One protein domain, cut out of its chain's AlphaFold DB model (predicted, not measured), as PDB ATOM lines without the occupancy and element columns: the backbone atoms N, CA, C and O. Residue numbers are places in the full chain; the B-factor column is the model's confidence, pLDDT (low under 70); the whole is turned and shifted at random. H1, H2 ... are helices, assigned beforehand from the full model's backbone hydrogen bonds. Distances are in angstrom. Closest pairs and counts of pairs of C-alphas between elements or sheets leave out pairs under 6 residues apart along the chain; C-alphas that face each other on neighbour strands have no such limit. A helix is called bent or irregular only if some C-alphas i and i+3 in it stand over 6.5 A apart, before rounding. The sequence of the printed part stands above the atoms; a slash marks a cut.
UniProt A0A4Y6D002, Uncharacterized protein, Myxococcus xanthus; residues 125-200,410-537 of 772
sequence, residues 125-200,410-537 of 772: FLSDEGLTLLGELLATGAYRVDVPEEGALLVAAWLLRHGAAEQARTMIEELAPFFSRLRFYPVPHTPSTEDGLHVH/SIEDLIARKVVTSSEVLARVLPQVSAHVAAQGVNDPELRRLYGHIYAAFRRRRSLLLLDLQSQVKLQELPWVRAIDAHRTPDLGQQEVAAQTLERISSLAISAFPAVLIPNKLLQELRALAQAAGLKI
ATOM      1  N   PHE A 125      -7.559  40.609 135.637       94.44
ATOM      2  CA  PHE A 125      -7.214  39.648 134.584       94.44
ATOM      3  C   PHE A 125      -5.766  39.127 134.632       94.44
ATOM      4  O   PHE A 125      -5.441  38.187 133.910       94.44
ATOM      5  N   LEU A 126      -4.911  39.709 135.477       94.06
ATOM      6  CA  LEU A 126      -3.560  39.222 135.770       94.06
ATOM      7  C   LEU A 126      -3.469  38.432 137.090       94.06
ATOM      8  O   LEU A 126      -2.395  37.925 137.400       94.06
ATOM      9  N   SER A 127      -4.558  38.336 137.860       93.94
ATOM     10  CA  SER A 127      -4.658  37.439 139.021       93.94
ATOM     11  C   SER A 127      -4.816  35.981 138.589       93.94
ATOM     12  O   SER A 127      -5.146  35.712 137.431       93.94
ATOM     13  N   ASP A 128      -4.636  35.042 139.515       92.56
ATOM     14  CA  ASP A 128      -4.803  33.613 139.235       92.56
ATOM     15  C   ASP A 128      -6.232  33.296 138.751       92.56
ATOM     16  O   ASP A 128      -6.414  32.572 137.765       92.56
ATOM     17  N   GLU A 129      -7.258  33.902 139.362       92.75
ATOM     18  CA  GLU A 129      -8.657  33.747 138.946       92.75
ATOM     19  C   GLU A 129      -8.905  34.332 137.549       92.75
ATOM     20  O   GLU A 129      -9.533  33.700 136.695       92.75
ATOM     21  N   GLY A 130      -8.374  35.528 137.285       93.38
ATOM     22  CA  GLY A 130      -8.513  36.192 135.991       93.38
ATOM     23  C   GLY A 130      -7.799  35.453 134.858       93.38
ATOM     24  O   GLY A 130      -8.359  35.305 133.769       93.38
ATOM     25  N   LEU A 131      -6.595  34.937 135.112       94.69
ATOM     26  CA  LEU A 131      -5.843  34.110 134.166       94.69
ATOM     27  C   LEU A 131      -6.549  32.779 133.889       94.69
ATOM     28  O   LEU A 131      -6.570  32.338 132.737       94.69
ATOM     29  N   THR A 132      -7.179  32.175 134.903       94.88
ATOM     30  CA  THR A 132      -8.012  30.973 134.731       94.88
ATOM     31  C   THR A 132      -9.179  31.252 133.783       94.88
ATOM     32  O   THR A 132      -9.345  30.544 132.789       94.88
ATOM     33  N   LEU A 133      -9.915  32.346 134.007       94.00
ATOM     34  CA  LEU A 133     -11.014  32.767 133.135       94.00
ATOM     35  C   LEU A 133     -10.546  33.046 131.696       94.00
ATOM     36  O   LEU A 133     -11.180  32.610 130.736       94.00
ATOM     37  N   LEU A 134      -9.421  33.747 131.512       95.69
ATOM     38  CA  LEU A 134      -8.853  33.972 130.175       95.69
ATOM     39  C   LEU A 134      -8.454  32.656 129.494       95.69
ATOM     40  O   LEU A 134      -8.646  32.516 128.286       95.69
ATOM     41  N   GLY A 135      -7.940  31.686 130.253       94.25
ATOM     42  CA  GLY A 135      -7.656  30.333 129.774       94.25
ATOM     43  C   GLY A 135      -8.904  29.608 129.266       94.25
ATOM     44  O   GLY A 135      -8.881  29.048 128.170       94.25
ATOM     45  N   GLU A 136     -10.013  29.676 130.005       93.38
ATOM     46  CA  GLU A 136     -11.301  29.105 129.583       93.38
ATOM     47  C   GLU A 136     -11.831  29.767 128.307       93.38
ATOM     48  O   GLU A 136     -12.291  29.083 127.386       93.38
ATOM     49  N   LEU A 137     -11.721  31.096 128.205       92.56
ATOM     50  CA  LEU A 137     -12.105  31.829 126.999       92.56
ATOM     51  C   LEU A 137     -11.264  31.396 125.791       92.56
ATOM     52  O   LEU A 137     -11.822  31.171 124.718       92.56
ATOM     53  N   LEU A 138      -9.948  31.223 125.947       92.44
ATOM     54  CA  LEU A 138      -9.062  30.734 124.879       92.44
ATOM     55  C   LEU A 138      -9.448  29.334 124.386       92.44
ATOM     56  O   LEU A 138      -9.567  29.120 123.171       92.44
ATOM     57  N   ALA A 139      -9.680  28.414 125.325       90.88
ATOM     58  CA  ALA A 139     -10.030  27.029 125.034       90.88
ATOM     59  C   ALA A 139     -11.379  26.931 124.305       90.88
ATOM     60  O   ALA A 139     -11.492  26.299 123.252       90.88
ATOM     61  N   THR A 140     -12.397  27.620 124.828       87.88
ATOM     62  CA  THR A 140     -13.765  27.594 124.285       87.88
ATOM     63  C   THR A 140     -13.946  28.461 123.041       87.88
ATOM     64  O   THR A 140     -14.845  28.204 122.245       87.88
ATOM     65  N   GLY A 141     -13.128  29.500 122.859       86.31
ATOM     66  CA  GLY A 141     -13.352  30.523 121.839       86.31
ATOM     67  C   GLY A 141     -14.521  31.464 122.155       86.31
ATOM     68  O   GLY A 141     -14.991  32.161 121.259       86.31
ATOM     69  N   ALA A 142     -15.008  31.500 123.400       87.88
ATOM     70  CA  ALA A 142     -16.173  32.281 123.831       87.88
ATOM     71  C   ALA A 142     -15.880  33.789 124.001       87.88
ATOM     72  O   ALA A 142     -16.267  34.424 124.986       87.88
ATOM     73  N   TYR A 143     -15.168  34.390 123.050       89.19
ATOM     74  CA  TYR A 143     -14.734  35.779 123.123       89.19
ATOM     75  C   TYR A 143     -14.759  36.478 121.766       89.19
ATOM     76  O   TYR A 143     -14.746  35.863 120.703       89.19
ATOM     77  N   ARG A 144     -14.765  37.809 121.806       87.44
ATOM     78  CA  ARG A 144     -14.635  38.683 120.645       87.44
ATOM     79  C   ARG A 144     -13.579  39.749 120.904       87.44
ATOM     80  O   ARG A 144     -13.491  40.302 121.998       87.44
ATOM     81  N   VAL A 145     -12.827  40.052 119.850       89.75
ATOM     82  CA  VAL A 145     -11.888  41.174 119.776       89.75
ATOM     83  C   VAL A 145     -12.464  42.192 118.785       89.75
ATOM     84  O   VAL A 145     -12.516  41.964 117.570       89.75
ATOM     85  N   ASP A 146     -12.966  43.304 119.311       88.31
ATOM     86  CA  ASP A 146     -13.493  44.441 118.556       88.31
ATOM     87  C   ASP A 146     -12.379  45.421 118.187       88.31
ATOM     88  O   ASP A 146     -12.333  45.909 117.050       88.31
ATOM     89  N   VAL A 147     -11.453  45.657 119.120       92.88
ATOM     90  CA  VAL A 147     -10.206  46.400 118.900       92.88
ATOM     91  C   VAL A 147      -9.012  45.536 119.310       92.88
ATOM     92  O   VAL A 147      -9.117  44.809 120.292       92.88
ATOM     93  N   PRO A 148      -7.877  45.561 118.587       94.75
ATOM     94  CA  PRO A 148      -6.803  44.584 118.817       94.75
ATOM     95  C   PRO A 148      -6.213  44.568 120.228       94.75
ATOM     96  O   PRO A 148      -5.687  43.539 120.636       94.75
ATOM     97  N   GLU A 149      -6.297  45.685 120.949       96.88
ATOM     98  CA  GLU A 149      -5.874  45.846 122.342       96.88
ATOM     99  C   GLU A 149      -6.530  44.810 123.261       96.88
ATOM    100  O   GLU A 149      -5.877  44.283 124.152       96.88
ATOM    101  N   GLU A 150      -7.790  44.455 123.001       95.94
ATOM    102  CA  GLU A 150      -8.569  43.485 123.783       95.94
ATOM    103  C   GLU A 150      -8.017  42.056 123.710       95.94
ATOM    104  O   GLU A 150      -8.378  41.207 124.522       95.94
ATOM    105  N   GLY A 151      -7.149  41.773 122.735       95.75
ATOM    106  CA  GLY A 151      -6.454  40.495 122.633       95.75
ATOM    107  C   GLY A 151      -5.192  40.409 123.494       95.75
ATOM    108  O   GLY A 151      -4.642  39.321 123.630       95.75
ATOM    109  N   ALA A 152      -4.707  41.515 124.068       97.44
ATOM    110  CA  ALA A 152      -3.386  41.557 124.689       97.44
ATOM    111  C   ALA A 152      -3.275  40.669 125.940       97.44
ATOM    112  O   ALA A 152      -2.318  39.903 126.057       97.44
ATOM    113  N   LEU A 153      -4.255  40.710 126.852       97.38
ATOM    114  CA  LEU A 153      -4.222  39.865 128.054       97.38
ATOM    115  C   LEU A 153      -4.526  38.392 127.751       97.38
ATOM    116  O   LEU A 153      -3.996  37.519 128.432       97.38
ATOM    117  N   LEU A 154      -5.274  38.090 126.683       97.44
ATOM    118  CA  LEU A 154      -5.408  36.714 126.187       97.44
ATOM    119  C   LEU A 154      -4.052  36.157 125.721       97.44
ATOM    120  O   LEU A 154      -3.724  35.013 126.022       97.44
ATOM    121  N   VAL A 155      -3.230  36.972 125.046       97.25
ATOM    122  CA  VAL A 155      -1.858  36.576 124.683       97.25
ATOM    123  C   VAL A 155      -1.000  36.362 125.932       97.25
ATOM    124  O   VAL A 155      -0.283  35.368 125.992       97.25
ATOM    125  N   ALA A 156      -1.092  37.231 126.946       97.00
ATOM    126  CA  ALA A 156      -0.376  37.036 128.213       97.00
ATOM    127  C   ALA A 156      -0.761  35.710 128.887       97.00
ATOM    128  O   ALA A 156       0.122  34.938 129.259       97.00
ATOM    129  N   ALA A 157      -2.061  35.421 128.993       97.06
ATOM    130  CA  ALA A 157      -2.558  34.178 129.575       97.06
ATOM    131  C   ALA A 157      -2.063  32.945 128.803       97.06
ATOM    132  O   ALA A 157      -1.633  31.965 129.413       97.06
ATOM    133  N   TRP A 158      -2.054  33.004 127.465       96.69
ATOM    134  CA  TRP A 158      -1.497  31.934 126.637       96.69
ATOM    135  C   TRP A 158       0.008  31.744 126.881       96.69
ATOM    136  O   TRP A 158       0.443  30.620 127.124       96.69
ATOM    137  N   LEU A 159       0.798  32.825 126.887       95.75
ATOM    138  CA  LEU A 159       2.247  32.771 127.118       95.75
ATOM    139  C   LEU A 159       2.588  32.164 128.484       95.75
ATOM    140  O   LEU A 159       3.480  31.322 128.573       95.75
ATOM    141  N   LEU A 160       1.867  32.555 129.539       95.12
ATOM    142  CA  LEU A 160       2.068  32.026 130.891       95.12
ATOM    143  C   LEU A 160       1.758  30.523 130.965       95.12
ATOM    144  O   LEU A 160       2.566  29.766 131.501       95.12
ATOM    145  N   ARG A 161       0.654  30.067 130.347       94.25
ATOM    146  CA  ARG A 161       0.293  28.636 130.253       94.25
ATOM    147  C   ARG A 161       1.336  27.794 129.506       94.25
ATOM    148  O   ARG A 161       1.460  26.607 129.786       94.25
ATOM    149  N   HIS A 162       2.087  28.401 128.587       93.56
ATOM    150  CA  HIS A 162       3.092  27.730 127.753       93.56
ATOM    151  C   HIS A 162       4.540  27.988 128.211       93.56
ATOM    152  O   HIS A 162       5.482  27.750 127.457       93.56
ATOM    153  N   GLY A 163       4.741  28.471 129.443       92.69
ATOM    154  CA  GLY A 163       6.072  28.636 130.043       92.69
ATOM    155  C   GLY A 163       6.882  29.835 129.531       92.69
ATOM    156  O   GLY A 163       8.065  29.955 129.841       92.69
ATOM    157  N   ALA A 164       6.272  30.756 128.782       94.25
ATOM    158  CA  ALA A 164       6.919  31.943 128.219       94.25
ATOM    159  C   ALA A 164       6.763  33.191 129.120       94.25
ATOM    160  O   ALA A 164       6.399  34.276 128.658       94.25
ATOM    161  N   ALA A 165       7.041  33.046 130.422       94.00
ATOM    162  CA  ALA A 165       6.776  34.079 131.431       94.00
ATOM    163  C   ALA A 165       7.532  35.401 131.196       94.00
ATOM    164  O   ALA A 165       6.933  36.468 131.303       94.00
ATOM    165  N   GLU A 166       8.807  35.358 130.799       94.38
ATOM    166  CA  GLU A 166       9.598  36.574 130.525       94.38
ATOM    167  C   GLU A 166       9.042  37.393 129.350       94.38
ATOM    168  O   GLU A 166       9.033  38.627 129.378       94.38
ATOM    169  N   GLN A 167       8.512  36.717 128.325       93.94
ATOM    170  CA  GLN A 167       7.873  37.384 127.189       93.94
ATOM    171  C   GLN A 167       6.558  38.045 127.612       93.94
ATOM    172  O   GLN A 167       6.304  39.194 127.245       93.94
ATOM    173  N   ALA A 168       5.749  37.348 128.422       95.44
ATOM    174  CA  ALA A 168       4.525  37.905 128.990       95.44
ATOM    175  C   ALA A 168       4.830  39.126 129.870       95.44
ATOM    176  O   ALA A 168       4.193  40.165 129.714       95.44
ATOM    177  N   ARG A 169       5.850  39.033 130.731       95.75
ATOM    178  CA  ARG A 169       6.289  40.116 131.618       95.75
ATOM    179  C   ARG A 169       6.730  41.350 130.834       95.75
ATOM    180  O   ARG A 169       6.203  42.430 131.074       95.75
ATOM    181  N   THR A 170       7.618  41.178 129.854       95.88
ATOM    182  CA  THR A 170       8.102  42.269 128.987       95.88
ATOM    183  C   THR A 170       6.941  42.964 128.273       95.88
ATOM    184  O   THR A 170       6.876  44.190 128.203       95.88
ATOM    185  N   MET A 171       5.993  42.179 127.754       95.94
ATOM    186  CA  MET A 171       4.800  42.717 127.109       95.94
ATOM    187  C   MET A 171       3.929  43.501 128.100       95.94
ATOM    188  O   MET A 171       3.502  44.604 127.783       95.94
ATOM    189  N   ILE A 172       3.671  42.961 129.293       96.44
ATOM    190  CA  ILE A 172       2.848  43.611 130.322       96.44
ATOM    191  C   ILE A 172       3.496  44.910 130.812       96.44
ATOM    192  O   ILE A 172       2.788  45.900 130.971       96.44
ATOM    193  N   GLU A 173       4.818  44.949 130.992       96.44
ATOM    194  CA  GLU A 173       5.559  46.164 131.359       96.44
ATOM    195  C   GLU A 173       5.367  47.291 130.326       96.44
ATOM    196  O   GLU A 173       5.198  48.449 130.705       96.44
ATOM    197  N   GLU A 174       5.306  46.960 129.029       95.81
ATOM    198  CA  GLU A 174       5.021  47.927 127.956       95.81
ATOM    199  C   GLU A 174       3.561  48.441 127.996       95.81
ATOM    200  O   GLU A 174       3.284  49.570 127.584       95.81
ATOM    201  N   LEU A 175       2.617  47.640 128.509       96.06
ATOM    202  CA  LEU A 175       1.187  47.982 128.575       96.06
ATOM    203  C   LEU A 175       0.772  48.659 129.890       96.06
ATOM    204  O   LEU A 175      -0.177  49.449 129.892       96.06
ATOM    205  N   ALA A 176       1.472  48.375 130.990       94.69
ATOM    206  CA  ALA A 176       1.143  48.823 132.342       94.69
ATOM    207  C   ALA A 176       0.890  50.340 132.471       94.69
ATOM    208  O   ALA A 176      -0.088  50.707 133.132       94.69
ATOM    209  N   PRO A 177       1.647  51.240 131.796       95.50
ATOM    210  CA  PRO A 177       1.375  52.682 131.832       95.50
ATOM    211  C   PRO A 177      -0.036  53.077 131.366       95.50
ATOM    212  O   PRO A 177      -0.523  54.156 131.695       95.50
ATOM    213  N   PHE A 178      -0.715  52.206 130.613       94.94
ATOM    214  CA  PHE A 178      -2.024  52.469 130.021       94.94
ATOM    215  C   PHE A 178      -3.178  51.732 130.715       94.94
ATOM    216  O   PHE A 178      -4.325  51.892 130.296       94.94
ATOM    217  N   PHE A 179      -2.928  50.960 131.779       94.38
ATOM    218  CA  PHE A 179      -3.949  50.130 132.443       94.38
ATOM    219  C   PHE A 179      -5.110  50.922 133.051       94.38
ATOM    220  O   PHE A 179      -6.230  50.418 133.122       94.38
ATOM    221  N   SER A 180      -4.879  52.166 133.465       92.06
ATOM    222  CA  SER A 180      -5.941  53.045 133.969       92.06
ATOM    223  C   SER A 180      -6.844  53.593 132.862       92.06
ATOM    224  O   SER A 180      -7.965  54.016 133.141       92.06
ATOM    225  N   ARG A 181      -6.380  53.570 131.605       91.69
ATOM    226  CA  ARG A 181      -7.039  54.220 130.466       91.69
ATOM    227  C   ARG A 181      -7.634  53.230 129.474       91.69
ATOM    228  O   ARG A 181      -8.768  53.433 129.050       91.69
ATOM    229  N   LEU A 182      -6.908  52.174 129.108       94.62
ATOM    230  CA  LEU A 182      -7.268  51.260 128.019       94.62
ATOM    231  C   LEU A 182      -7.743  49.903 128.536       94.62
ATOM    232  O   LEU A 182      -7.236  49.385 129.529       94.62
ATOM    233  N   ARG A 183      -8.713  49.316 127.834       94.75
ATOM    234  CA  ARG A 183      -9.101  47.910 127.987       94.75
ATOM    235  C   ARG A 183      -8.131  47.002 127.221       94.75
ATOM    236  O   ARG A 183      -7.955  47.202 126.019       94.75
ATOM    237  N   PHE A 184      -7.589  45.983 127.893       96.81
ATOM    238  CA  PHE A 184      -6.718  44.956 127.292       96.81
ATOM    239  C   PHE A 184      -7.272  43.520 127.361       96.81
ATOM    240  O   PHE A 184      -6.583  42.562 127.012       96.81
ATOM    241  N   TYR A 185      -8.516  43.376 127.809       94.38
ATOM    242  CA  TYR A 185      -9.245  42.113 127.955       94.38
ATOM    243  C   TYR A 185     -10.392  42.011 126.935       94.38
ATOM    244  O   TYR A 185     -10.870  43.042 126.446       94.38
ATOM    245  N   PRO A 186     -10.843  40.789 126.597       92.62
ATOM    246  CA  PRO A 186     -11.799  40.564 125.519       92.62
ATOM    247  C   PRO A 186     -13.245  40.892 125.897       92.62
ATOM    248  O   PRO A 186     -13.591  41.043 127.066       92.62
ATOM    249  N   VAL A 187     -14.115  40.917 124.885       89.75
ATOM    250  CA  VAL A 187     -15.570  40.954 125.068       89.75
ATOM    251  C   VAL A 187     -16.110  39.518 125.100       89.75
ATOM    252  O   VAL A 187     -15.898  38.797 124.123       89.75
ATOM    253  N   PRO A 188     -16.835  39.079 126.145       86.06
ATOM    254  CA  PRO A 188     -17.448  37.750 126.172       86.06
ATOM    255  C   PRO A 188     -18.417  37.545 125.003       86.06
ATOM    256  O   PRO A 188     -19.216  38.436 124.684       86.06
ATOM    257  N   HIS A 189     -18.354  36.384 124.354       82.06
ATOM    258  CA  HIS A 189     -19.201  36.076 123.206       82.06
ATOM    259  C   HIS A 189     -19.519  34.580 123.085       82.06
ATOM    260  O   HIS A 189     -18.880  33.744 123.708       82.06
ATOM    261  N   THR A 190     -20.519  34.233 122.279       72.19
ATOM    262  CA  THR A 190     -20.810  32.839 121.939       72.19
ATOM    263  C   THR A 190     -19.742  32.347 120.956       72.19
ATOM    264  O   THR A 190     -19.457  33.087 120.009       72.19
ATOM    265  N   PRO A 191     -19.152  31.154 121.161       66.94
ATOM    266  CA  PRO A 191     -18.147  30.602 120.259       66.94
ATOM    267  C   PRO A 191     -18.626  30.500 118.810       66.94
ATOM    268  O   PRO A 191     -19.783  30.174 118.550       66.94
ATOM    269  N   SER A 192     -17.699  30.751 117.890       62.88
ATOM    270  CA  SER A 192     -17.835  30.572 116.442       62.88
ATOM    271  C   SER A 192     -17.560  29.130 116.011       62.88
ATOM    272  O   SER A 192     -16.640  28.511 116.556       62.88
ATOM    273  N   THR A 193     -18.262  28.634 114.987       55.03
ATOM    274  CA  THR A 193     -18.073  27.264 114.445       55.03
ATOM    275  C   THR A 193     -17.336  27.234 113.092       55.03
ATOM    276  O   THR A 193     -17.166  26.164 112.521       55.03
ATOM    277  N   GLU A 194     -16.911  28.382 112.548       56.03
ATOM    278  CA  GLU A 194     -16.524  28.488 111.128       56.03
ATOM    279  C   GLU A 194     -15.179  27.845 110.716       56.03
ATOM    280  O   GLU A 194     -14.132  28.034 111.345       56.03
ATOM    281  N   ASP A 195     -15.231  27.204 109.539       51.59
ATOM    282  CA  ASP A 195     -14.118  26.841 108.655       51.59
ATOM    283  C   ASP A 195     -13.722  28.040 107.763       51.59
ATOM    284  O   ASP A 195     -14.534  28.610 107.035       51.59
ATOM    285  N   GLY A 196     -12.442  28.428 107.785       57.78
ATOM    286  CA  GLY A 196     -11.942  29.729 107.301       57.78
ATOM    287  C   GLY A 196     -11.898  29.991 105.783       57.78
ATOM    288  O   GLY A 196     -11.142  30.863 105.354       57.78
ATOM    289  N   LEU A 197     -12.652  29.253 104.960       63.50
ATOM    290  CA  LEU A 197     -12.652  29.402 103.492       63.50
ATOM    291  C   LEU A 197     -13.867  30.151 102.933       63.50
ATOM    292  O   LEU A 197     -13.798  30.674 101.816       63.50
ATOM    293  N   HIS A 198     -14.966  30.221 103.680       82.31
ATOM    294  CA  HIS A 198     -16.133  31.008 103.298       82.31
ATOM    295  C   HIS A 198     -16.078  32.393 103.925       82.31
ATOM    296  O   HIS A 198     -15.495  32.601 104.984       82.31
ATOM    297  N   VAL A 199     -16.663  33.362 103.228       87.75
ATOM    298  CA  VAL A 199     -16.696  34.747 103.677       87.75
ATOM    299  C   VAL A 199     -18.090  35.330 103.545       87.75
ATOM    300  O   VAL A 199     -18.874  34.935 102.681       87.75
ATOM    301  N   HIS A 200     -18.367  36.345 104.356       90.25
ATOM    302  CA  HIS A 200     -19.611  37.106 104.308       90.25
ATOM    303  C   HIS A 200     -19.331  38.612 104.263       90.25
ATOM    304  O   HIS A 200     -18.349  39.122 104.806       90.25
ATOM    305  N   SER A 410     -18.012  31.587  98.726       90.31
ATOM    306  CA  SER A 410     -16.756  31.969  98.078       90.31
ATOM    307  C   SER A 410     -16.802  33.426  97.590       90.31
ATOM    308  O   SER A 410     -17.872  33.985  97.316       90.31
ATOM    309  N   ILE A 411     -15.640  34.070  97.445       91.19
ATOM    310  CA  ILE A 411     -15.576  35.454  96.942       91.19
ATOM    311  C   ILE A 411     -16.131  35.527  95.512       91.19
ATOM    312  O   ILE A 411     -16.832  36.481  95.168       91.19
ATOM    313  N   GLU A 412     -15.852  34.520  94.690       91.56
ATOM    314  CA  GLU A 412     -16.352  34.386  93.326       91.56
ATOM    315  C   GLU A 412     -17.886  34.346  93.292       91.56
ATOM    316  O   GLU A 412     -18.499  35.102  92.533       91.56
ATOM    317  N   ASP A 413     -18.513  33.563  94.174       91.38
ATOM    318  CA  ASP A 413     -19.973  33.499  94.287       91.38
ATOM    319  C   ASP A 413     -20.566  34.829  94.752       91.38
ATOM    320  O   ASP A 413     -21.587  35.283  94.225       91.38
ATOM    321  N   LEU A 414     -19.922  35.507  95.709       92.69
ATOM    322  CA  LEU A 414     -20.369  36.827  96.154       92.69
ATOM    323  C   LEU A 414     -20.264  37.881  95.040       92.69
ATOM    324  O   LEU A 414     -21.103  38.788  94.978       92.69
ATOM    325  N   ILE A 415     -19.270  37.784  94.154       93.31
ATOM    326  CA  ILE A 415     -19.156  38.639  92.962       93.31
ATOM    327  C   ILE A 415     -20.266  38.291  91.961       93.31
ATOM    328  O   ILE A 415     -20.988  39.192  91.521       93.31
ATOM    329  N   ALA A 416     -20.467  37.006  91.655       91.81
ATOM    330  CA  ALA A 416     -21.497  36.533  90.727       91.81
ATOM    331  C   ALA A 416     -22.912  36.944  91.174       91.81
ATOM    332  O   ALA A 416     -23.716  37.429  90.373       91.81
ATOM    333  N   ARG A 417     -23.193  36.866  92.482       90.19
ATOM    334  CA  ARG A 417     -24.453  37.301  93.115       90.19
ATOM    335  C   ARG A 417     -24.581  38.825  93.255       90.19
ATOM    336  O   ARG A 417     -25.583  39.309  93.782       90.19
ATOM    337  N   LYS A 418     -23.589  39.603  92.796       91.56
ATOM    338  CA  LYS A 418     -23.521  41.073  92.918       91.56
ATOM    339  C   LYS A 418     -23.600  41.564  94.372       91.56
ATOM    340  O   LYS A 418     -24.107  42.655  94.634       91.56
ATOM    341  N   VAL A 419     -23.087  40.776  95.316       93.50
ATOM    342  CA  VAL A 419     -22.869  41.200  96.708       93.50
ATOM    343  C   VAL A 419     -21.564  41.990  96.807       93.50
ATOM    344  O   VAL A 419     -21.549  43.094  97.357       93.50
ATOM    345  N   VAL A 420     -20.491  41.474  96.205       94.44
ATOM    346  CA  VAL A 420     -19.222  42.192  96.029       94.44
ATOM    347  C   VAL A 420     -19.266  42.924  94.689       94.44
ATOM    348  O   VAL A 420     -19.001  42.365  93.632       94.44
ATOM    349  N   THR A 421     -19.651  44.200  94.727       93.56
ATOM    350  CA  THR A 421     -19.909  45.009  93.518       93.56
ATOM    351  C   THR A 421     -18.740  45.886  93.080       93.56
ATOM    352  O   THR A 421     -18.825  46.556  92.052       93.56
ATOM    353  N   SER A 422     -17.666  45.942  93.868       94.25
ATOM    354  CA  SER A 422     -16.477  46.745  93.569       94.25
ATOM    355  C   SER A 422     -15.248  46.209  94.298       94.25
ATOM    356  O   SER A 422     -15.376  45.521  95.313       94.25
ATOM    357  N   SER A 423     -14.063  46.611  93.838       92.06
ATOM    358  CA  SER A 423     -12.783  46.315  94.492       92.06
ATOM    359  C   SER A 423     -12.690  46.872  95.923       92.06
ATOM    360  O   SER A 423     -12.055  46.266  96.780       92.06
ATOM    361  N   GLU A 424     -13.382  47.974  96.230       91.56
ATOM    362  CA  GLU A 424     -13.512  48.514  97.597       91.56
ATOM    363  C   GLU A 424     -14.346  47.603  98.507       91.56
ATOM    364  O   GLU A 424     -14.057  47.456  99.693       91.56
ATOM    365  N   VAL A 425     -15.394  46.973  97.965       93.94
ATOM    366  CA  VAL A 425     -16.181  45.983  98.713       93.94
ATOM    367  C   VAL A 425     -15.370  44.701  98.896       93.94
ATOM    368  O   VAL A 425     -15.358  44.166 100.000       93.94
ATOM    369  N   LEU A 426     -14.628  44.265  97.873       93.06
ATOM    370  CA  LEU A 426     -13.699  43.136  97.975       93.06
ATOM    371  C   LEU A 426     -12.671  43.357  99.098       93.06
ATOM    372  O   LEU A 426     -12.479  42.481  99.936       93.06
ATOM    373  N   ALA A 427     -12.099  44.563  99.192       91.06
ATOM    374  CA  ALA A 427     -11.156  44.940 100.247       91.06
ATOM    375  C   ALA A 427     -11.728  44.848 101.674       91.06
ATOM    376  O   ALA A 427     -10.971  44.796 102.638       91.06
ATOM    377  N   ARG A 428     -13.059  44.865 101.835       89.00
ATOM    378  CA  ARG A 428     -13.719  44.705 103.142       89.00
ATOM    379  C   ARG A 428     -13.907  43.248 103.545       89.00
ATOM    380  O   ARG A 428     -14.018  42.983 104.735       89.00
ATOM    381  N   VAL A 429     -13.990  42.351 102.567       89.31
ATOM    382  CA  VAL A 429     -14.255  40.921 102.775       89.31
ATOM    383  C   VAL A 429     -12.945  40.144 102.888       89.31
ATOM    384  O   VAL A 429     -12.808  39.282 103.748       89.31
ATOM    385  N   LEU A 430     -11.945  40.517 102.083       88.44
ATOM    386  CA  LEU A 430     -10.653  39.840 102.008       88.44
ATOM    387  C   LEU A 430      -9.919  39.637 103.351       88.44
ATOM    388  O   LEU A 430      -9.287  38.589 103.483       88.44
ATOM    389  N   PRO A 431     -10.013  40.539 104.356       88.62
ATOM    390  CA  PRO A 431      -9.421  40.303 105.671       88.62
ATOM    391  C   PRO A 431      -9.814  38.977 106.333       88.62
ATOM    392  O   PRO A 431      -9.040  38.478 107.138       88.62
ATOM    393  N   GLN A 432     -10.980  38.402 106.010       87.00
ATOM    394  CA  GLN A 432     -11.408  37.095 106.532       87.00
ATOM    395  C   GLN A 432     -10.515  35.958 105.996       87.00
ATOM    396  O   GLN A 432     -10.078  35.105 106.762       87.00
ATOM    397  N   VAL A 433     -10.141  36.010 104.712       86.94
ATOM    398  CA  VAL A 433      -9.238  35.030 104.082       86.94
ATOM    399  C   VAL A 433      -7.786  35.273 104.489       86.94
ATOM    400  O   VAL A 433      -7.075  34.345 104.868       86.94
ATOM    401  N   SER A 434      -7.320  36.524 104.427       86.94
ATOM    402  CA  SER A 434      -5.925  36.835 104.757       86.94
ATOM    403  C   SER A 434      -5.617  36.634 106.241       86.94
ATOM    404  O   SER A 434      -4.486  36.268 106.556       86.94
ATOM    405  N   ALA A 435      -6.598  36.794 107.141       84.69
ATOM    406  CA  ALA A 435      -6.465  36.406 108.544       84.69
ATOM    407  C   ALA A 435      -6.199  34.906 108.680       84.69
ATOM    408  O   ALA A 435      -5.258  34.528 109.375       84.69
ATOM    409  N   HIS A 436      -6.981  34.068 107.989       82.88
ATOM    410  CA  HIS A 436      -6.810  32.619 108.013       82.88
ATOM    411  C   HIS A 436      -5.421  32.215 107.499       82.88
ATOM    412  O   HIS A 436      -4.682  31.541 108.210       82.88
ATOM    413  N   VAL A 437      -5.015  32.715 106.325       84.12
ATOM    414  CA  VAL A 437      -3.680  32.449 105.751       84.12
ATOM    415  C   VAL A 437      -2.562  32.938 106.673       84.12
ATOM    416  O   VAL A 437      -1.591  32.224 106.903       84.12
ATOM    417  N   ALA A 438      -2.687  34.139 107.243       81.69
ATOM    418  CA  ALA A 438      -1.677  34.669 108.151       81.69
ATOM    419  C   ALA A 438      -1.581  33.857 109.456       81.69
ATOM    420  O   ALA A 438      -0.486  33.724 110.005       81.69
ATOM    421  N   ALA A 439      -2.699  33.308 109.937       82.94
ATOM    422  CA  ALA A 439      -2.756  32.505 111.151       82.94
ATOM    423  C   ALA A 439      -2.175  31.090 110.971       82.94
ATOM    424  O   ALA A 439      -1.761  30.496 111.960       82.94
ATOM    425  N   GLN A 440      -2.078  30.558 109.744       79.62
ATOM    426  CA  GLN A 440      -1.551  29.203 109.492       79.62
ATOM    427  C   GLN A 440      -0.140  28.977 110.062       79.62
ATOM    428  O   GLN A 440       0.159  27.881 110.518       79.62
ATOM    429  N   GLY A 441       0.687  30.026 110.145       78.12
ATOM    430  CA  GLY A 441       2.011  29.967 110.787       78.12
ATOM    431  C   GLY A 441       2.017  29.785 112.303       78.12
ATOM    432  O   GLY A 441       3.089  29.708 112.895       78.12
ATOM    433  N   VAL A 442       0.848  29.743 112.940       85.62
ATOM    434  CA  VAL A 442       0.676  29.454 114.363       85.62
ATOM    435  C   VAL A 442       0.199  28.010 114.499       85.62
ATOM    436  O   VAL A 442      -0.869  27.674 113.991       85.62
ATOM    437  N   ASN A 443       0.973  27.150 115.169       84.44
ATOM    438  CA  ASN A 443       0.658  25.717 115.303       84.44
ATOM    439  C   ASN A 443      -0.432  25.442 116.344       84.44
ATOM    440  O   ASN A 443      -1.300  24.594 116.124       84.44
ATOM    441  N   ASP A 444      -0.409  26.184 117.449       88.75
ATOM    442  CA  ASP A 444      -1.396  26.055 118.513       88.75
ATOM    443  C   ASP A 444      -2.780  26.563 118.048       88.75
ATOM    444  O   ASP A 444      -2.885  27.696 117.564       88.75
ATOM    445  N   PRO A 445      -3.851  25.755 118.149       88.19
ATOM    446  CA  PRO A 445      -5.169  26.129 117.642       88.19
ATOM    447  C   PRO A 445      -5.817  27.280 118.423       88.19
ATOM    448  O   PRO A 445      -6.507  28.102 117.812       88.19
ATOM    449  N   GLU A 446      -5.589  27.380 119.739       90.81
ATOM    450  CA  GLU A 446      -6.116  28.481 120.555       90.81
ATOM    451  C   GLU A 446      -5.470  29.807 120.128       90.81
ATOM    452  O   GLU A 446      -6.173  30.788 119.852       90.81
ATOM    453  N   LEU A 447      -4.141  29.817 119.980       92.12
ATOM    454  CA  LEU A 447      -3.393  30.998 119.565       92.12
ATOM    455  C   LEU A 447      -3.657  31.376 118.106       92.12
ATOM    456  O   LEU A 447      -3.745  32.563 117.786       92.12
ATOM    457  N   ARG A 448      -3.838  30.390 117.220       89.19
ATOM    458  CA  ARG A 448      -4.214  30.611 115.816       89.19
ATOM    459  C   ARG A 448      -5.532  31.377 115.717       89.19
ATOM    460  O   ARG A 448      -5.618  32.370 114.990       89.19
ATOM    461  N   ARG A 449      -6.544  30.950 116.477       88.56
ATOM    462  CA  ARG A 449      -7.852  31.617 116.550       88.56
ATOM    463  C   ARG A 449      -7.727  33.031 117.117       88.56
ATOM    464  O   ARG A 449      -8.232  33.975 116.506       88.56
ATOM    465  N   LEU A 450      -6.984  33.204 118.214       92.00
ATOM    466  CA  LEU A 450      -6.733  34.522 118.805       92.00
ATOM    467  C   LEU A 450      -6.059  35.479 117.811       92.00
ATOM    468  O   LEU A 450      -6.512  36.612 117.632       92.00
ATOM    469  N   TYR A 451      -5.012  35.018 117.124       91.94
ATOM    470  CA  TYR A 451      -4.316  35.797 116.102       91.94
ATOM    471  C   TYR A 451      -5.266  36.217 114.972       91.94
ATOM    472  O   TYR A 451      -5.244  37.377 114.556       91.94
ATOM    473  N   GLY A 452      -6.150  35.319 114.521       87.75
ATOM    474  CA  GLY A 452      -7.190  35.629 113.537       87.75
ATOM    475  C   GLY A 452      -8.123  36.763 113.986       87.75
ATOM    476  O   GLY A 452      -8.355  37.713 113.231       87.75
ATOM    477  N   HIS A 453      -8.598  36.731 115.237       87.94
ATOM    478  CA  HIS A 453      -9.441  37.795 115.795       87.94
ATOM    479  C   HIS A 453      -8.697  39.135 115.921       87.94
ATOM    480  O   HIS A 453      -9.243  40.177 115.545       87.94
ATOM    481  N   ILE A 454      -7.440  39.118 116.378       92.88
ATOM    482  CA  ILE A 454      -6.579  40.310 116.473       92.88
ATOM    483  C   ILE A 454      -6.321  40.902 115.082       92.88
ATOM    484  O   ILE A 454      -6.453  42.115 114.892       92.88
ATOM    485  N   TYR A 455      -6.011  40.059 114.091       91.25
ATOM    486  CA  TYR A 455      -5.813  40.467 112.699       91.25
ATOM    487  C   TYR A 455      -7.071  41.149 112.150       91.25
ATOM    488  O   TYR A 455      -7.002  42.269 111.635       91.25
ATOM    489  N   ALA A 456      -8.235  40.512 112.302       86.19
ATOM    490  CA  ALA A 456      -9.504  41.051 111.827       86.19
ATOM    491  C   ALA A 456      -9.831  42.401 112.487       86.19
ATOM    492  O   ALA A 456     -10.181  43.359 111.790       86.19
ATOM    493  N   ALA A 457      -9.659  42.520 113.807       89.44
ATOM    494  CA  ALA A 457      -9.842  43.777 114.528       89.44
ATOM    495  C   ALA A 457      -8.873  44.869 114.038       89.44
ATOM    496  O   ALA A 457      -9.263  46.026 113.864       89.44
ATOM    497  N   PHE A 458      -7.625  44.509 113.724       92.31
ATOM    498  CA  PHE A 458      -6.618  45.446 113.233       92.31
ATOM    499  C   PHE A 458      -6.960  45.972 111.838       92.31
ATOM    500  O   PHE A 458      -6.838  47.169 111.579       92.31
ATOM    501  N   ARG A 459      -7.468  45.117 110.943       88.88
ATOM    502  CA  ARG A 459      -7.887  45.530 109.591       88.88
ATOM    503  C   ARG A 459      -9.151  46.386 109.564       88.88
ATOM    504  O   ARG A 459      -9.353  47.149 108.618       88.88
ATOM    505  N   ARG A 460      -9.987  46.328 110.607       86.62
ATOM    506  CA  ARG A 460     -11.146  47.230 110.762       86.62
ATOM    507  C   ARG A 460     -10.745  48.656 111.151       86.62
ATOM    508  O   ARG A 460     -11.562  49.569 110.987       86.62
ATOM    509  N   ARG A 461      -9.510  48.872 111.629       90.00
ATOM    510  CA  ARG A 461      -9.003  50.206 111.973       90.00
ATOM    511  C   ARG A 461      -9.058  51.124 110.757       90.00
ATOM    512  O   ARG A 461      -8.859  50.731 109.607       90.00
ATOM    513  N   ARG A 462      -9.344  52.393 111.014       88.94
ATOM    514  CA  ARG A 462      -9.285  53.430 109.989       88.94
ATOM    515  C   ARG A 462      -7.870  53.991 109.938       88.94
ATOM    516  O   ARG A 462      -7.313  54.325 110.975       88.94
ATOM    517  N   SER A 463      -7.322  54.106 108.732       88.94
ATOM    518  CA  SER A 463      -6.005  54.703 108.508       88.94
ATOM    519  C   SER A 463      -5.994  56.179 108.896       88.94
ATOM    520  O   SER A 463      -6.954  56.898 108.608       88.94
ATOM    521  N   LEU A 464      -4.890  56.629 109.487       90.19
ATOM    522  CA  LEU A 464      -4.646  58.039 109.780       90.19
ATOM    523  C   LEU A 464      -4.274  58.815 108.513       90.19
ATOM    524  O   LEU A 464      -3.742  58.254 107.556       90.19
ATOM    525  N   LEU A 465      -4.515  60.120 108.522       87.81
ATOM    526  CA  LEU A 465      -3.906  61.040 107.578       87.81
ATOM    527  C   LEU A 465      -2.445  61.230 107.987       87.81
ATOM    528  O   LEU A 465      -2.180  61.739 109.074       87.81
ATOM    529  N   LEU A 466      -1.520  60.813 107.124       87.44
ATOM    530  CA  LEU A 466      -0.083  60.906 107.362       87.44
ATOM    531  C   LEU A 466       0.567  61.812 106.321       87.44
ATOM    532  O   LEU A 466       0.263  61.706 105.131       87.44
ATOM    533  N   LEU A 467       1.467  62.672 106.787       84.62
ATOM    534  CA  LEU A 467       2.287  63.569 105.977       84.62
ATOM    535  C   LEU A 467       3.764  63.156 106.076       84.62
ATOM    536  O   LEU A 467       4.095  62.172 106.736       84.62
ATOM    537  N   ASP A 468       4.649  63.855 105.364       83.06
ATOM    538  CA  ASP A 468       6.109  63.669 105.443       83.06
ATOM    539  C   ASP A 468       6.586  62.225 105.191       83.06
ATOM    540  O   ASP A 468       7.574  61.759 105.756       83.06
ATOM    541  N   LEU A 469       5.864  61.494 104.331       81.56
ATOM    542  CA  LEU A 469       6.121  60.084 104.002       81.56
ATOM    543  C   LEU A 469       6.062  59.131 105.211       81.56
ATOM    544  O   LEU A 469       6.591  58.016 105.145       81.56
ATOM    545  N   GLN A 470       5.400  59.532 106.301       84.88
ATOM    546  CA  GLN A 470       5.162  58.648 107.435       84.88
ATOM    547  C   GLN A 470       4.318  57.432 107.026       84.88
ATOM    548  O   GLN A 470       3.517  57.466 106.089       84.88
ATOM    549  N   SER A 471       4.503  56.324 107.745       86.06
ATOM    550  CA  SER A 471       3.815  55.060 107.469       86.06
ATOM    551  C   SER A 471       2.827  54.707 108.570       86.06
ATOM    552  O   SER A 471       3.081  54.958 109.750       86.06
ATOM    553  N   GLN A 472       1.706  54.100 108.174       90.38
ATOM    554  CA  GLN A 472       0.735  53.558 109.121       90.38
ATOM    555  C   GLN A 472       1.405  52.514 110.011       90.38
ATOM    556  O   GLN A 472       2.338  51.826 109.586       90.38
ATOM    557  N   VAL A 473       0.874  52.373 111.219       91.69
ATOM    558  CA  VAL A 473       1.233  51.280 112.120       91.69
ATOM    559  C   VAL A 473       0.959  49.952 111.427       91.69
ATOM    560  O   VAL A 473      -0.073  49.783 110.773       91.69
ATOM    561  N   LYS A 474       1.901  49.021 111.544       91.44
ATOM    562  CA  LYS A 474       1.788  47.649 111.050       91.44
ATOM    563  C   LYS A 474       1.352  46.719 112.175       91.44
ATOM    564  O   LYS A 474       1.532  47.013 113.351       91.44
ATOM    565  N   LEU A 475       0.803  45.569 111.801       90.94
ATOM    566  CA  LEU A 475       0.315  44.577 112.756       90.94
ATOM    567  C   LEU A 475       1.441  44.065 113.672       90.94
ATOM    568  O   LEU A 475       1.246  43.942 114.874       90.94
ATOM    569  N   GLN A 476       2.635  43.857 113.116       90.00
ATOM    570  CA  GLN A 476       3.822  43.393 113.844       90.00
ATOM    571  C   GLN A 476       4.399  44.448 114.795       90.00
ATOM    572  O   GLN A 476       5.383  44.196 115.471       90.00
ATOM    573  N   GLU A 477       3.840  45.657 114.835       92.94
ATOM    574  CA  GLU A 477       4.261  46.695 115.780       92.94
ATOM    575  C   GLU A 477       3.424  46.668 117.066       92.94
ATOM    576  O   GLU A 477       3.746  47.381 118.013       92.94
ATOM    577  N   LEU A 478       2.372  45.839 117.122       96.00
ATOM    578  CA  LEU A 478       1.609  45.606 118.345       96.00
ATOM    579  C   LEU A 478       2.431  44.726 119.307       96.00
ATOM    580  O   LEU A 478       2.857  43.647 118.886       96.00
ATOM    581  N   PRO A 479       2.609  45.112 120.586       96.12
ATOM    582  CA  PRO A 479       3.451  44.366 121.531       96.12
ATOM    583  C   PRO A 479       3.073  42.886 121.653       96.12
ATOM    584  O   PRO A 479       3.934  42.011 121.597       96.12
ATOM    585  N   TRP A 480       1.772  42.595 121.720       96.12
ATOM    586  CA  TRP A 480       1.259  41.229 121.816       96.12
ATOM    587  C   TRP A 480       1.362  40.442 120.510       96.12
ATOM    588  O   TRP A 480       1.546  39.235 120.555       96.12
ATOM    589  N   VAL A 481       1.326  41.087 119.338       94.75
ATOM    590  CA  VAL A 481       1.589  40.377 118.073       94.75
ATOM    591  C   VAL A 481       3.070  40.048 117.933       94.75
ATOM    592  O   VAL A 481       3.390  38.937 117.525       94.75
ATOM    593  N   ARG A 482       3.977  40.959 118.323       93.44
ATOM    594  CA  ARG A 482       5.418  40.655 118.366       93.44
ATOM    595  C   ARG A 482       5.701  39.431 119.234       93.44
ATOM    596  O   ARG A 482       6.531  38.610 118.863       93.44
ATOM    597  N   ALA A 483       5.007  39.318 120.370       93.62
ATOM    598  CA  ALA A 483       5.130  38.165 121.250       93.62
ATOM    599  C   ALA A 483       4.641  36.873 120.570       93.62
ATOM    600  O   ALA A 483       5.334  35.866 120.640       93.62
ATOM    601  N   ILE A 484       3.517  36.910 119.841       92.50
ATOM    602  CA  ILE A 484       3.034  35.765 119.043       92.50
ATOM    603  C   ILE A 484       4.030  35.376 117.950       92.50
ATOM    604  O   ILE A 484       4.272  34.189 117.743       92.50
ATOM    605  N   ASP A 485       4.600  36.353 117.239       87.31
ATOM    606  CA  ASP A 485       5.495  36.100 116.107       87.31
ATOM    607  C   ASP A 485       6.732  35.269 116.508       87.31
ATOM    608  O   ASP A 485       7.237  34.513 115.681       87.31
ATOM    609  N   ALA A 486       7.170  35.327 117.774       85.44
ATOM    610  CA  ALA A 486       8.253  34.490 118.303       85.44
ATOM    611  C   ALA A 486       7.914  32.985 118.363       85.44
ATOM    612  O   ALA A 486       8.821  32.157 118.414       85.44
ATOM    613  N   HIS A 487       6.627  32.631 118.335       85.12
ATOM    614  CA  HIS A 487       6.121  31.253 118.383       85.12
ATOM    615  C   HIS A 487       5.639  30.746 117.019       85.12
ATOM    616  O   HIS A 487       5.051  29.668 116.922       85.12
ATOM    617  N   ARG A 488       5.864  31.518 115.951       83.31
ATOM    618  CA  ARG A 488       5.494  31.123 114.591       83.31
ATOM    619  C   ARG A 488       6.605  30.307 113.956       83.31
ATOM    620  O   ARG A 488       7.764  30.715 113.947       83.31
ATOM    621  N   THR A 489       6.239  29.182 113.356       75.19
ATOM    622  CA  THR A 489       7.168  28.376 112.564       75.19
ATOM    623  C   THR A 489       6.994  28.718 111.088       75.19
ATOM    624  O   THR A 489       5.903  28.499 110.558       75.19
ATOM    625  N   PRO A 490       8.021  29.252 110.405       65.94
ATOM    626  CA  PRO A 490       7.968  29.409 108.960       65.94
ATOM    627  C   PRO A 490       7.994  28.021 108.309       65.94
ATOM    628  O   PRO A 490       9.004  27.325 108.375       65.94
ATOM    629  N   ASP A 491       6.885  27.627 107.692       70.38
ATOM    630  CA  ASP A 491       6.775  26.400 106.902       70.38
ATOM    631  C   ASP A 491       6.669  26.740 105.406       70.38
ATOM    632  O   ASP A 491       5.971  27.679 105.009       70.38
ATOM    633  N   LEU A 492       7.372  25.976 104.568       65.62
ATOM    634  CA  LEU A 492       7.382  26.142 103.113       65.62
ATOM    635  C   LEU A 492       5.982  25.935 102.520       65.62
ATOM    636  O   LEU A 492       5.570  26.714 101.659       65.62
ATOM    637  N   GLY A 493       5.208  24.976 103.043       77.75
ATOM    638  CA  GLY A 493       3.830  24.749 102.595       77.75
ATOM    639  C   GLY A 493       2.927  25.971 102.811       77.75
ATOM    640  O   GLY A 493       2.078  26.294 101.982       77.75
ATOM    641  N   GLN A 494       3.154  26.731 103.885       79.19
ATOM    642  CA  GLN A 494       2.385  27.945 104.177       79.19
ATOM    643  C   GLN A 494       2.715  29.092 103.218       79.19
ATOM    644  O   GLN A 494       1.820  29.849 102.830       79.19
ATOM    645  N   GLN A 495       3.984  29.224 102.818       86.25
ATOM    646  CA  GLN A 495       4.394  30.226 101.830       86.25
ATOM    647  C   GLN A 495       3.752  29.946 100.469       86.25
ATOM    648  O   GLN A 495       3.278  30.877  99.815       86.25
ATOM    649  N   GLU A 496       3.664  28.673 100.076       87.62
ATOM    650  CA  GLU A 496       2.986  28.255  98.846       87.62
ATOM    651  C   GLU A 496       1.484  28.560  98.885       87.62
ATOM    652  O   GLU A 496       0.958  29.160  97.946       87.62
ATOM    653  N   VAL A 497       0.792  28.242  99.986       88.50
ATOM    654  CA  VAL A 497      -0.635  28.584 100.163       88.50
ATOM    655  C   VAL A 497      -0.852  30.101 100.103       88.50
ATOM    656  O   VAL A 497      -1.803  30.574  99.467       88.50
ATOM    657  N   ALA A 498       0.035  30.889 100.716       90.62
ATOM    658  CA  ALA A 498      -0.022  32.346 100.646       90.62
ATOM    659  C   ALA A 498       0.210  32.870  99.218       90.62
ATOM    660  O   ALA A 498      -0.505  33.780  98.788       90.62
ATOM    661  N   ALA A 499       1.149  32.285  98.470       92.50
ATOM    662  CA  ALA A 499       1.424  32.638  97.078       92.50
ATOM    663  C   ALA A 499       0.235  32.313  96.159       92.50
ATOM    664  O   ALA A 499      -0.200  33.175  95.396       92.50
ATOM    665  N   GLN A 500      -0.353  31.119  96.288       92.50
ATOM    666  CA  GLN A 500      -1.544  30.711  95.533       92.50
ATOM    667  C   GLN A 500      -2.751  31.598  95.860       92.50
ATOM    668  O   GLN A 500      -3.480  32.031  94.966       92.50
ATOM    669  N   THR A 501      -2.942  31.932  97.140       92.69
ATOM    670  CA  THR A 501      -4.000  32.860  97.561       92.69
ATOM    671  C   THR A 501      -3.766  34.253  96.978       92.69
ATOM    672  O   THR A 501      -4.699  34.875  96.466       92.69
ATOM    673  N   LEU A 502      -2.525  34.748  97.000       95.38
ATOM    674  CA  LEU A 502      -2.163  36.030  96.399       95.38
ATOM    675  C   LEU A 502      -2.427  36.053  94.887       95.38
ATOM    676  O   LEU A 502      -2.999  37.030  94.398       95.38
ATOM    677  N   GLU A 503      -2.054  34.997  94.159       96.12
ATOM    678  CA  GLU A 503      -2.323  34.850  92.724       96.12
ATOM    679  C   GLU A 503      -3.829  34.856  92.440       96.12
ATOM    680  O   GLU A 503      -4.301  35.661  91.627       96.12
ATOM    681  N   ARG A 504      -4.600  34.017  93.148       93.94
ATOM    682  CA  ARG A 504      -6.056  33.900  92.981       93.94
ATOM    683  C   ARG A 504      -6.757  35.231  93.230       93.94
ATOM    684  O   ARG A 504      -7.546  35.675  92.399       93.94
ATOM    685  N   ILE A 505      -6.450  35.900  94.341       94.56
ATOM    686  CA  ILE A 505      -7.092  37.168  94.710       94.56
ATOM    687  C   ILE A 505      -6.676  38.308  93.777       94.56
ATOM    688  O   ILE A 505      -7.521  39.128  93.413       94.56
ATOM    689  N   SER A 506      -5.410  38.358  93.349       96.62
ATOM    690  CA  SER A 506      -4.946  39.360  92.379       96.62
ATOM    691  C   SER A 506      -5.641  39.176  91.031       96.62
ATOM    692  O   SER A 506      -6.184  40.138  90.485       96.62
ATOM    693  N   SER A 507      -5.706  37.934  90.541       96.19
ATOM    694  CA  SER A 507      -6.425  37.571  89.316       96.19
ATOM    695  C   SER A 507      -7.901  37.946  89.406       96.19
ATOM    696  O   SER A 507      -8.428  38.608  88.518       96.19
ATOM    697  N   LEU A 508      -8.560  37.603  90.518       94.75
ATOM    698  CA  LEU A 508      -9.972  37.903  90.734       94.75
ATOM    699  C   LEU A 508     -10.245  39.411  90.789       94.75
ATOM    700  O   LEU A 508     -11.207  39.878  90.183       94.75
ATOM    701  N   ALA A 509      -9.401  40.187  91.473       95.62
ATOM    702  CA  ALA A 509      -9.544  41.638  91.550       95.62
ATOM    703  C   ALA A 509      -9.430  42.299  90.166       95.62
ATOM    704  O   ALA A 509     -10.255  43.154  89.830       95.62
ATOM    705  N   ILE A 510      -8.448  41.872  89.364       96.88
ATOM    706  CA  ILE A 510      -8.209  42.372  88.005       96.88
ATOM    707  C   ILE A 510      -9.347  41.949  87.067       96.88
ATOM    708  O   ILE A 510      -9.919  42.792  86.379       96.88
ATOM    709  N   SER A 511      -9.739  40.674  87.078       95.94
ATOM    710  CA  SER A 511     -10.794  40.158  86.200       95.94
ATOM    711  C   SER A 511     -12.179  40.694  86.544       95.94
ATOM    712  O   SER A 511     -12.955  41.036  85.651       95.94
ATOM    713  N   ALA A 512     -12.530  40.795  87.827       96.19
ATOM    714  CA  ALA A 512     -13.847  41.279  88.231       96.19
ATOM    715  C   ALA A 512     -13.983  42.796  88.028       96.19
ATOM    716  O   ALA A 512     -15.045  43.259  87.599       96.19
ATOM    717  N   PHE A 513     -12.911  43.563  88.264       96.69
ATOM    718  CA  PHE A 513     -12.937  45.029  88.269       96.69
ATOM    719  C   PHE A 513     -11.822  45.667  87.410       96.69
ATOM    720  O   PHE A 513     -11.087  46.522  87.904       96.69
ATOM    721  N   PRO A 514     -11.730  45.351  86.102       97.12
ATOM    722  CA  PRO A 514     -10.586  45.733  85.260       97.12
ATOM    723  C   PRO A 514     -10.478  47.242  84.992       97.12
ATOM    724  O   PRO A 514      -9.438  47.742  84.587       97.12
ATOM    725  N   ALA A 515     -11.558  47.998  85.206       96.75
ATOM    726  CA  ALA A 515     -11.626  49.423  84.890       96.75
ATOM    727  C   ALA A 515     -11.251  50.351  86.065       96.75
ATOM    728  O   ALA A 515     -11.330  51.573  85.927       96.75
ATOM    729  N   VAL A 516     -10.898  49.811  87.239       94.62
ATOM    730  CA  VAL A 516     -10.628  50.596  88.459       94.62
ATOM    731  C   VAL A 516      -9.299  50.210  89.089       94.62
ATOM    732  O   VAL A 516      -8.935  49.038  89.110       94.62
ATOM    733  N   LEU A 517      -8.564  51.195  89.605       94.38
ATOM    734  CA  LEU A 517      -7.313  50.936  90.315       94.38
ATOM    735  C   LEU A 517      -7.568  50.040  91.538       94.38
ATOM    736  O   LEU A 517      -8.646  50.084  92.137       94.38
ATOM    737  N   ILE A 518      -6.567  49.241  91.915       95.56
ATOM    738  CA  ILE A 518      -6.616  48.415  93.124       95.56
ATOM    739  C   ILE A 518      -6.620  49.357  94.343       95.56
ATOM    740  O   ILE A 518      -5.636  50.069  94.547       95.56
ATOM    741  N   PRO A 519      -7.686  49.388  95.167       94.25
ATOM    742  CA  PRO A 519      -7.779  50.334  96.274       94.25
ATOM    743  C   PRO A 519      -6.686  50.121  97.317       94.25
ATOM    744  O   PRO A 519      -6.278  48.990  97.579       94.25
ATOM    745  N   ASN A 520      -6.293  51.190  98.016       92.38
ATOM    746  CA  ASN A 520      -5.239  51.133  99.038       92.38
ATOM    747  C   ASN A 520      -5.490  50.071 100.122       92.38
ATOM    748  O   ASN A 520      -4.542  49.443 100.583       92.38
ATOM    749  N   LYS A 521      -6.751  49.826 100.505       90.69
ATOM    750  CA  LYS A 521      -7.097  48.751 101.452       90.69
ATOM    751  C   LYS A 521      -6.865  47.356 100.878       90.69
ATOM    752  O   LYS A 521      -6.356  46.493 101.577       90.69
ATOM    753  N   LEU A 522      -7.184  47.147  99.602       93.81
ATOM    754  CA  LEU A 522      -6.902  45.881  98.930       93.81
ATOM    755  C   LEU A 522      -5.387  45.678  98.790       93.81
ATOM    756  O   LEU A 522      -4.886  44.607  99.105       93.81
ATOM    757  N   LEU A 523      -4.637  46.730  98.437       94.25
ATOM    758  CA  LEU A 523      -3.170  46.688  98.393       94.25
ATOM    759  C   LEU A 523      -2.540  46.328  99.747       94.25
ATOM    760  O   LEU A 523      -1.510  45.661  99.770       94.25
ATOM    761  N   GLN A 524      -3.126  46.749 100.873       91.56
ATOM    762  CA  GLN A 524      -2.647  46.354 102.203       91.56
ATOM    763  C   GLN A 524      -2.745  44.839 102.422       91.56
ATOM    764  O   GLN A 524      -1.796  44.250 102.937       91.56
ATOM    765  N   GLU A 525      -3.841  44.212 101.993       92.94
ATOM    766  CA  GLU A 525      -4.004  42.757 102.076       92.94
ATOM    767  C   GLU A 525      -3.094  42.019 101.090       92.94
ATOM    768  O   GLU A 525      -2.433  41.059 101.478       92.94
ATOM    769  N   LEU A 526      -2.960  42.504  99.848       95.00
ATOM    770  CA  LEU A 526      -2.028  41.914  98.876       95.00
ATOM    771  C   LEU A 526      -0.576  41.972  99.374       95.00
ATOM    772  O   LEU A 526       0.172  41.018  99.191       95.00
ATOM    773  N   ARG A 527      -0.171  43.052 100.059       92.56
ATOM    774  CA  ARG A 527       1.153  43.135 100.702       92.56
ATOM    775  C   ARG A 527       1.309  42.146 101.850       92.56
ATOM    776  O   ARG A 527       2.389  41.588 101.998       92.56
ATOM    777  N   ALA A 528       0.268  41.950 102.657       89.62
ATOM    778  CA  ALA A 528       0.303  40.984 103.752       89.62
ATOM    779  C   ALA A 528       0.462  39.553 103.220       89.62
ATOM    780  O   ALA A 528       1.304  38.812 103.718       89.62
ATOM    781  N   LEU A 529      -0.273  39.206 102.159       92.25
ATOM    782  CA  LEU A 529      -0.143  37.922 101.468       92.25
ATOM    783  C   LEU A 529       1.222  37.775 100.780       92.25
ATOM    784  O   LEU A 529       1.851  36.736 100.920       92.25
ATOM    785  N   ALA A 530       1.730  38.816 100.112       93.06
ATOM    786  CA  ALA A 530       3.065  38.794  99.503       93.06
ATOM    787  C   ALA A 530       4.169  38.598 100.549       93.06
ATOM    788  O   ALA A 530       5.085  37.812 100.333       93.06
ATOM    789  N   GLN A 531       4.056  39.258 101.705       88.88
ATOM    790  CA  GLN A 531       4.976  39.060 102.822       88.88
ATOM    791  C   GLN A 531       4.894  37.631 103.373       88.88
ATOM    792  O   GLN A 531       5.936  37.027 103.610       88.88
ATOM    793  N   ALA A 532       3.685  37.086 103.548       86.62
ATOM    794  CA  ALA A 532       3.486  35.702 103.981       86.62
ATOM    795  C   ALA A 532       4.039  34.686 102.963       86.62
ATOM    796  O   ALA A 532       4.587  33.668 103.360       86.62
ATOM    797  N   ALA A 533       3.971  35.006 101.670       90.00
ATOM    798  CA  ALA A 533       4.544  34.221 100.578       90.00
ATOM    799  C   ALA A 533       6.064  34.420 100.390       90.00
ATOM    800  O   ALA A 533       6.650  33.839  99.483       90.00
ATOM    801  N   GLY A 534       6.713  35.293 101.172       89.12
ATOM    802  CA  GLY A 534       8.133  35.625 100.997       89.12
ATOM    803  C   GLY A 534       8.457  36.430  99.725       89.12
ATOM    804  O   GLY A 534       9.628  36.605  99.382       89.12
ATOM    805  N   LEU A 535       7.449  36.965  99.029       92.31
ATOM    806  CA  LEU A 535       7.599  37.678  97.761       92.31
ATOM    807  C   LEU A 535       7.850  39.178  97.973       92.31
ATOM    808  O   LEU A 535       7.078  39.898  98.609       92.31
ATOM    809  N   LYS A 536       8.919  39.693  97.357       92.81
ATOM    810  CA  LYS A 536       9.257  41.127  97.366       92.81
ATOM    811  C   LYS A 536       8.632  41.844  96.168       92.81
ATOM    812  O   LYS A 536       9.285  42.032  95.136       92.81
ATOM    813  N   ILE A 537       7.376  42.263  96.329       94.88
ATOM    814  CA  ILE A 537       6.601  42.988  95.309       94.88
ATOM    815  C   ILE A 537       6.462  44.471  95.713       94.88
ATOM    816  O   ILE A 537       5.832  44.765  96.736       94.88
TER     817      ILE A 537
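This is residues 125 to 200 and 410 to 537 of the 772 residues of an uncharacterized protein of Myxococcus xanthus (UniProt A0A4Y6D002). Two groups of helices lie on the two sides of a helical hairpin, H6 and H7, that sits in the middle: on the H6 side H10 packs on H6, with H9 side by side with H10 and the short H5 and H4 near the end of H9 at residue 512, and on the H7 side H2 packs on H7 with H1, H3 and H8 around H2. A loop, residues 465 to 470, sticks out from the body, and so do residues 176 to 181, of which 176 to 178 belong to H3. The printed part has 204 residues with ten named helices, H1 to H10 in order along the chain, and no named strand; the class is all helix. It is compact, with a radius of gyration of the C-alphas of 17.9 A and spans of 56 by 43 by 32 A.

The longest helix is H9, residues 492 to 512, 30.0 A from C-alpha 492 at (7.382, 26.142, 103.113) to C-alpha 512 at (-13.847, 41.279, 88.231). H10 is residues 520 to 532, 18.4 A. H6 is residues 431 to 439, H7 445 to 459, 21.2 A, H5 423 to 429 and H4 411 to 416. H1 is residues 128 to 140, 18.4 A, beginning at (-4.803, 33.613, 139.235). H2 is residues 148 to 161, 20.9 A, H3 165 to 178, 20.4 A, and H8 479 to 485. H2 and H3 are irregular: C-alphas 150 and 153, and C-alphas 174 and 177, are each 7.1 A apart.

H9 and H10 form a hairpin at a shallow tilt of 25 degrees, their closest C-alphas, Ala 498 and Leu 529, 5.6 A apart. H10 touches H6, closest at Ala 438 and Ala 532, 6.7 A, and with residues 521 to 525 alone H5, closest at Ala 427 and Leu 522, 4.6 A. H4 is close to H9 but not clearly touching, 7.6 A between C-alphas 415 and 512. H6 and H7 form a hairpin at a steep tilt of 41 degrees, closest at Ala 435 and Gly 452, 5.1 A. H7 touches the hub, H2, at a shallow tilt of 18 degrees, opposite ways, closest at Pro 148 and Ile 454, 4.9 A. H2 also touches, with part of its residues alone, H1, about perpendicular at 76 degrees, closest at Leu 131 and Ala 157, 5.6 A; H3, its hairpin partner, closest at Ala 156 and Ala 168, 5.0 A; and H8, closest at Ala 152 and Trp 480, 5.5 A. Each O i to N i+4 pair is within hydrogen-bond range in H1, H4, H6, H7, H8, H9 and H10, against 7 of 10 in H2, 8 of 10 in H3 and 2 of 3 in H5.

The C-alphas farthest apart, Asp 128 and Ala 515, are 57.0 A apart. Residues 201 to 409 are cut out, with 8.6 A between C-alphas 200 and 410. The link from H7 to H8 is long, 19 residues. Residues 191 to 197, 490 and 492 have pLDDT under 70; the mean of the printed part is 89.8.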